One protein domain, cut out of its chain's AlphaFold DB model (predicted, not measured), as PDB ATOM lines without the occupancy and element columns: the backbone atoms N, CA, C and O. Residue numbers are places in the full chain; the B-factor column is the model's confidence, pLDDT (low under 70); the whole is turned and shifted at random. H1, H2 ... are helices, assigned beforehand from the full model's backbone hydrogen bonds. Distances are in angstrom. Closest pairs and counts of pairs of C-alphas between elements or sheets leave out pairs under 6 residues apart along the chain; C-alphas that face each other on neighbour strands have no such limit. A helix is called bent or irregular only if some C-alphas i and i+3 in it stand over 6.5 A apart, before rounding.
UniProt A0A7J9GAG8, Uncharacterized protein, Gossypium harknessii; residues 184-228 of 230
ATOM      1  N   TRP A 184       4.881 -21.105  -8.627       78.19
ATOM      2  CA  TRP A 184       5.941 -22.123  -8.676       78.19
ATOM      3  C   TRP A 184       5.921 -22.911  -9.980       78.19
ATOM      4  O   TRP A 184       6.981 -23.256 -10.504       78.19
ATOM      5  N   PHE A 185       4.737 -23.133 -10.556       78.25
ATOM      6  CA  PHE A 185       4.625 -23.752 -11.874       78.25
ATOM      7  C   PHE A 185       5.270 -22.866 -12.953       78.25
ATOM      8  O   PHE A 185       6.172 -23.322 -13.662       78.25
ATOM      9  N   TYR A 186       4.907 -21.582 -13.019       80.19
ATOM     10  CA  TYR A 186       5.497 -20.629 -13.966       80.19
ATOM     11  C   TYR A 186       6.978 -20.354 -13.694       80.19
ATOM     12  O   TYR A 186       7.761 -20.274 -14.643       80.19
ATOM     13  N   ALA A 187       7.392 -20.283 -12.426       83.00
ATOM     14  CA  ALA A 187       8.799 -20.185 -12.063       83.00
ATOM     15  C   ALA A 187       9.568 -21.413 -12.570       83.00
ATOM     16  O   ALA A 187      10.597 -21.253 -13.225       83.00
ATOM     17  N   SER A 188       9.050 -22.629 -12.367       83.19
ATOM     18  CA  SER A 188       9.703 -23.859 -12.833       83.19
ATOM     19  C   SER A 188       9.824 -23.913 -14.361       83.19
ATOM     20  O   SER A 188      10.871 -24.294 -14.887       83.19
ATOM     21  N   MET A 189       8.801 -23.441 -15.079       85.50
ATOM     22  CA  MET A 189       8.793 -23.392 -16.539       85.50
ATOM     23  C   MET A 189       9.786 -22.347 -17.074       85.50
ATOM     24  O   MET A 189      10.536 -22.624 -18.013       85.50
ATOM     25  N   ALA A 190       9.857 -21.175 -16.438       86.38
ATOM     26  CA  ALA A 190      10.814 -20.125 -16.781       86.38
ATOM     27  C   ALA A 190      12.263 -20.556 -16.496       86.38
ATOM     28  O   ALA A 190      13.127 -20.426 -17.367       86.38
ATOM     29  N   PHE A 191      12.533 -21.136 -15.322       90.38
ATOM     30  CA  PHE A 191      13.855 -21.674 -14.992       90.38
ATOM     31  C   PHE A 191      14.250 -22.813 -15.937       90.38
ATOM     32  O   PHE A 191      15.390 -22.842 -16.406       90.38
ATOM     33  N   GLY A 192      13.317 -23.704 -16.286       90.38
ATOM     34  CA  GLY A 192      13.552 -24.788 -17.241       90.38
ATOM     35  C   GLY A 192      13.963 -24.281 -18.624       90.38
ATOM     36  O   GLY A 192      14.925 -24.790 -19.204       90.38
ATOM     37  N   PHE A 193      13.303 -23.232 -19.125       89.62
ATOM     38  CA  PHE A 193      13.665 -22.620 -20.404       89.62
ATOM     39  C   PHE A 193      15.045 -21.960 -20.353       89.62
ATOM     40  O   PHE A 193      15.857 -22.173 -21.251       89.62
ATOM     41  N   VAL A 194      15.349 -21.208 -19.290       90.38
ATOM     42  CA  VAL A 194      16.654 -20.549 -19.124       90.38
ATOM     43  C   VAL A 194      17.775 -21.590 -19.047       90.38
ATOM     44  O   VAL A 194      18.751 -21.497 -19.792       90.38
ATOM     45  N   VAL A 195      17.629 -22.620 -18.210       90.62
ATOM     46  CA  VAL A 195      18.640 -23.679 -18.071       90.62
ATOM     47  C   VAL A 195      18.802 -24.451 -19.383       90.62
ATOM     48  O   VAL A 195      19.927 -24.606 -19.859       90.62
ATOM     49  N   GLY A 196      17.706 -24.874 -20.017       87.38
ATOM     50  CA  GLY A 196      17.753 -25.604 -21.286       87.38
ATOM     51  C   GLY A 196      18.386 -24.790 -22.417       87.38
ATOM     52  O   GLY A 196      19.253 -25.290 -23.139       87.38
ATOM     53  N   PHE A 197      18.018 -23.512 -22.533       87.88
ATOM     54  CA  PHE A 197      18.554 -22.612 -23.549       87.88
ATOM     55  C   PHE A 197      20.061 -22.393 -23.370       87.88
ATOM     56  O   PHE A 197      20.814 -22.500 -24.341       87.88
ATOM     57  N   TRP A 198      20.537 -22.160 -22.143       86.06
ATOM     58  CA  TRP A 198      21.960 -21.910 -21.889       86.06
ATOM     59  C   TRP A 198      22.831 -23.168 -21.906       86.06
ATOM     60  O   TRP A 198      24.000 -23.070 -22.279       86.06
ATOM     61  N   VAL A 199      22.292 -24.353 -21.604       87.50
ATOM     62  CA  VAL A 199      23.022 -25.625 -21.771       87.50
ATOM     63  C   VAL A 199      23.357 -25.886 -23.243       87.50
ATOM     64  O   VAL A 199      24.437 -26.393 -23.544       87.50
ATOM     65  N   VAL A 200      22.474 -25.503 -24.169       82.12
ATOM     66  CA  VAL A 200      22.709 -25.670 -25.611       82.12
ATOM     67  C   VAL A 200      23.493 -24.489 -26.189       82.12
ATOM     68  O   VAL A 200      24.491 -24.684 -26.886       82.12
ATOM     69  N   MET A 201      23.084 -23.256 -25.886       80.81
ATOM     70  CA  MET A 201      23.662 -22.052 -26.493       80.81
ATOM     71  C   MET A 201      24.971 -21.609 -25.834       80.81
ATOM     72  O   MET A 201      25.845 -21.073 -26.513       80.81
ATOM     73  N   GLY A 202      25.162 -21.872 -24.541       82.25
ATOM     74  CA  GLY A 202      26.373 -21.501 -23.804       82.25
ATOM     75  C   GLY A 202      27.651 -22.106 -24.403       82.25
ATOM     76  O   GLY A 202      28.559 -21.354 -24.771       82.25
ATOM     77  N   PRO A 203      27.729 -23.437 -24.596       79.69
ATOM     78  CA  PRO A 203      28.883 -24.075 -25.232       79.69
ATOM     79  C   PRO A 203      29.120 -23.605 -26.675       79.69
ATOM     80  O   PRO A 203      30.271 -23.507 -27.107       79.69
ATOM     81  N   LEU A 204      28.047 -23.285 -27.410       75.50
ATOM     82  CA  LEU A 204      28.117 -22.795 -28.791       75.50
ATOM     83  C   LEU A 204      28.688 -21.374 -28.892       75.50
ATOM     84  O   LEU A 204      29.388 -21.072 -29.862       75.50
ATOM     85  N   LEU A 205      28.420 -20.515 -27.904       73.69
ATOM     86  CA  LEU A 205      28.892 -19.128 -27.886       73.69
ATOM     87  C   LEU A 205      30.317 -18.989 -27.335       73.69
ATOM     88  O   LEU A 205      31.079 -18.163 -27.837       73.69
ATOM     89  N   PHE A 206      30.708 -19.802 -26.348       69.44
ATOM     90  CA  PHE A 206      31.992 -19.626 -25.656       69.44
ATOM     91  C   PHE A 206      33.154 -20.416 -26.272       69.44
ATOM     92  O   PHE A 206      34.310 -20.001 -26.162       69.44
ATOM     93  N   ASN A 207      32.885 -21.545 -26.940       76.44
ATOM     94  CA  ASN A 207      33.942 -22.413 -27.455       76.44
ATOM     95  C   ASN A 207      33.891 -22.548 -28.985       76.44
ATOM     96  O   ASN A 207      33.053 -23.257 -29.551       76.44
ATOM     97  N   LYS A 208      34.865 -21.924 -29.666       71.12
ATOM     98  CA  LYS A 208      35.030 -21.995 -31.131       71.12
ATOM     99  C   LYS A 208      35.094 -23.438 -31.654       71.12
ATOM    100  O   LYS A 208      34.609 -23.707 -32.753       71.12
ATOM    101  N   SER A 209      35.622 -24.373 -30.863       76.38
ATOM    102  CA  SER A 209      35.719 -25.789 -31.233       76.38
ATOM    103  C   SER A 209      34.360 -26.492 -31.235       76.38
ATOM    104  O   SER A 209      34.106 -27.335 -32.094       76.38
ATOM    105  N   TRP A 210      33.462 -26.135 -30.314       71.00
ATOM    106  CA  TRP A 210      32.112 -26.708 -30.246       71.00
ATOM    107  C   TRP A 210      31.222 -26.195 -31.369       71.00
ATOM    108  O   TRP A 210      30.572 -26.994 -32.043       71.00
ATOM    109  N   ARG A 211      31.288 -24.888 -31.647       77.44
ATOM    110  CA  ARG A 211      30.614 -24.269 -32.793       77.44
ATOM    111  C   ARG A 211      30.936 -25.005 -34.096       77.44
ATOM    112  O   ARG A 211      30.036 -25.372 -34.845       77.44
ATOM    113  N   PHE A 212      32.214 -25.278 -34.347       75.50
ATOM    114  CA  PHE A 212      32.641 -25.949 -35.574       75.50
ATOM    115  C   PHE A 212      32.175 -27.411 -35.659       75.50
ATOM    116  O   PHE A 212      31.784 -27.873 -36.731       75.50
ATOM    117  N   ARG A 213      32.165 -28.147 -34.536       78.19
ATOM    118  CA  ARG A 213      31.638 -29.524 -34.505       78.19
ATOM    119  C   ARG A 213      30.128 -29.566 -34.734       78.19
ATOM    120  O   ARG A 213      29.673 -30.449 -35.453       78.19
ATOM    121  N   TYR A 214      29.383 -28.614 -34.179       80.62
ATOM    122  CA  TYR A 214      27.938 -28.503 -34.371       80.62
ATOM    123  C   TYR A 214      27.573 -28.224 -35.837       80.62
ATOM    124  O   TYR A 214      26.805 -28.983 -36.427       80.62
ATOM    125  N   PHE A 215      28.200 -27.223 -36.472       82.00
ATOM    126  CA  PHE A 215      27.957 -26.923 -37.891       82.00
ATOM    127  C   PHE A 215      28.325 -28.093 -38.814       82.00
ATOM    128  O   PHE A 215      27.563 -28.422 -39.718       82.00
ATOM    129  N   ARG A 216      29.415 -28.815 -38.526       78.38
ATOM    130  CA  ARG A 216      29.795 -30.018 -39.289       78.38
ATOM    131  C   ARG A 216      28.766 -31.153 -39.183       78.38
ATOM    132  O   ARG A 216      28.632 -31.957 -40.105       78.38
ATOM    133  N   ILE A 217      28.080 -31.276 -38.047       82.44
ATOM    134  CA  ILE A 217      27.010 -32.269 -37.869       82.44
ATOM    135  C   ILE A 217      25.769 -31.853 -38.662       82.44
ATOM    136  O   ILE A 217      25.198 -32.701 -39.347       82.44
ATOM    137  N   LEU A 218      25.395 -30.569 -38.631       82.19
ATOM    138  CA  LEU A 218      24.287 -30.042 -39.433       82.19
ATOM    139  C   LEU A 218      24.519 -30.241 -40.935       82.19
ATOM    140  O   LEU A 218      23.638 -30.765 -41.610       82.19
ATOM    141  N   GLU A 219      25.723 -29.956 -41.437       80.56
ATOM    142  CA  GLU A 219      26.078 -30.197 -42.845       80.56
ATOM    143  C   GLU A 219      25.956 -31.680 -43.234       80.56
ATOM    144  O   GLU A 219      25.488 -32.010 -44.323       80.56
ATOM    145  N   ARG A 220      26.326 -32.610 -42.338       79.75
ATOM    146  CA  ARG A 220      26.142 -34.053 -42.581       79.75
ATOM    147  C   ARG A 220      24.676 -34.471 -42.602       79.75
ATOM    148  O   ARG A 220      24.332 -35.384 -43.351       79.75
ATOM    149  N   LEU A 221      23.846 -33.876 -41.750       82.69
ATOM    150  CA  LEU A 221      22.414 -34.168 -41.702       82.69
ATOM    151  C   LEU A 221      21.719 -33.636 -42.953       82.69
ATOM    152  O   LEU A 221      20.986 -34.384 -43.595       82.69
ATOM    153  N   GLU A 222      22.027 -32.407 -43.359       81.56
ATOM    154  CA  GLU A 222      21.516 -31.811 -44.594       81.56
ATOM    155  C   GLU A 222      21.943 -32.622 -45.826       81.56
ATOM    156  O   GLU A 222      21.119 -32.938 -46.684       81.56
ATOM    157  N   TYR A 223      23.207 -33.052 -45.877       83.38
ATOM    158  CA  TYR A 223      23.706 -33.921 -46.941       83.38
ATOM    159  C   TYR A 223      22.967 -35.265 -46.998       83.38
ATOM    160  O   TYR A 223      22.612 -35.729 -48.081       83.38
ATOM    161  N   LYS A 224      22.692 -35.889 -45.844       80.81
ATOM    162  CA  LYS A 224      21.927 -37.146 -45.777       80.81
ATOM    163  C   LYS A 224      20.469 -36.978 -46.193       80.81
ATOM    164  O   LYS A 224      19.939 -37.871 -46.836       80.81
ATOM    165  N   ILE A 225      19.833 -35.862 -45.844       82.50
ATOM    166  CA  ILE A 225      18.446 -35.579 -46.242       82.50
ATOM    167  C   ILE A 225      18.373 -35.325 -47.751       82.50
ATOM    168  O   ILE A 225      17.491 -35.852 -48.422       82.50
ATOM    169  N   ARG A 226      19.333 -34.577 -48.303       74.56
ATOM    170  CA  ARG A 226      19.369 -34.237 -49.731       74.56
ATOM    171  C   ARG A 226      19.717 -35.425 -50.635       74.56
ATOM    172  O   ARG A 226      19.214 -35.490 -51.749       74.56
ATOM    173  N   ASN A 227      20.530 -36.368 -50.155       72.81
ATOM    174  CA  ASN A 227      20.971 -37.527 -50.943       72.81
ATOM    175  C   ASN A 227      20.313 -38.857 -50.524       72.81
ATOM    176  O   ASN A 227      20.624 -39.889 -51.107       72.81
ATOM    177  N   GLY A 228      19.430 -38.858 -49.521       61.47
ATOM    178  CA  GLY A 228      18.711 -40.045 -49.038       61.47
ATOM    179  C   GLY A 228      17.388 -40.336 -49.758       61.47
ATOM    180  O   GLY A 228      16.641 -41.195 -49.303       61.47
TER     181      GLY A 228
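What this domain is: This is residues 184 to 228 of the 230 residues of an uncharacterized protein of Gossypium harknessii (UniProt A0A7J9GAG8). Look for two long helices, H1 and H2, that meet near their ends and make a corner, like an open L or V. The space between the two arms is empty, and the far part of each arm, residues 184 to 200 of H1 and 216 to 227 of H2, stands free. The printed part has 45 residues with two named helices, H1 then H2, and no named strand; its class is all helix. It is extended, with a radius of gyration of the C-alphas of 15.3 A, and flat, spanning 47 by 26 by 7 A.

How they stand to each other: Begin with the longest helix, H1, residues 184 to 206, which has a kink of 35 degrees near residue 200. It is neither bent nor irregular, but only just: C-alphas 200 and 203 are 6.4 A apart. H2, residues 208 to 227, touches H1 only at the corner by their link, H1 with residues 203 to 205 alone and H2 with residues 210 to 214 alone. Look there for the closest C-alphas of the two helices, those of Leu 204 and Arg 211, 4.9 A apart. Their lines are about perpendicular, at 85 degrees. In H2 every O i to N i+4 pair is within hydrogen-bond range; in H1 17 of 19 are.

Where its parts are: Find C-alpha 184 at (5.941, -22.123, -8.676); from there H1 runs 31.2 A to C-alpha 206 at (31.992, -19.626, -25.656). After Asn 207, H2 runs 28.8 A from C-alpha 208 to C-alpha 227 at (20.971, -37.527, -50.943).

The domain as a whole: The two C-alphas farthest apart are those of Trp 184 and Asn 227, at 47.4 A. The printed part has no cut, and the link from H1 to H2 is tight, with one residue. In the B-factor column, the mean pLDDT of the printed part of this model is 80.7; residues 206 and 228 are under 70.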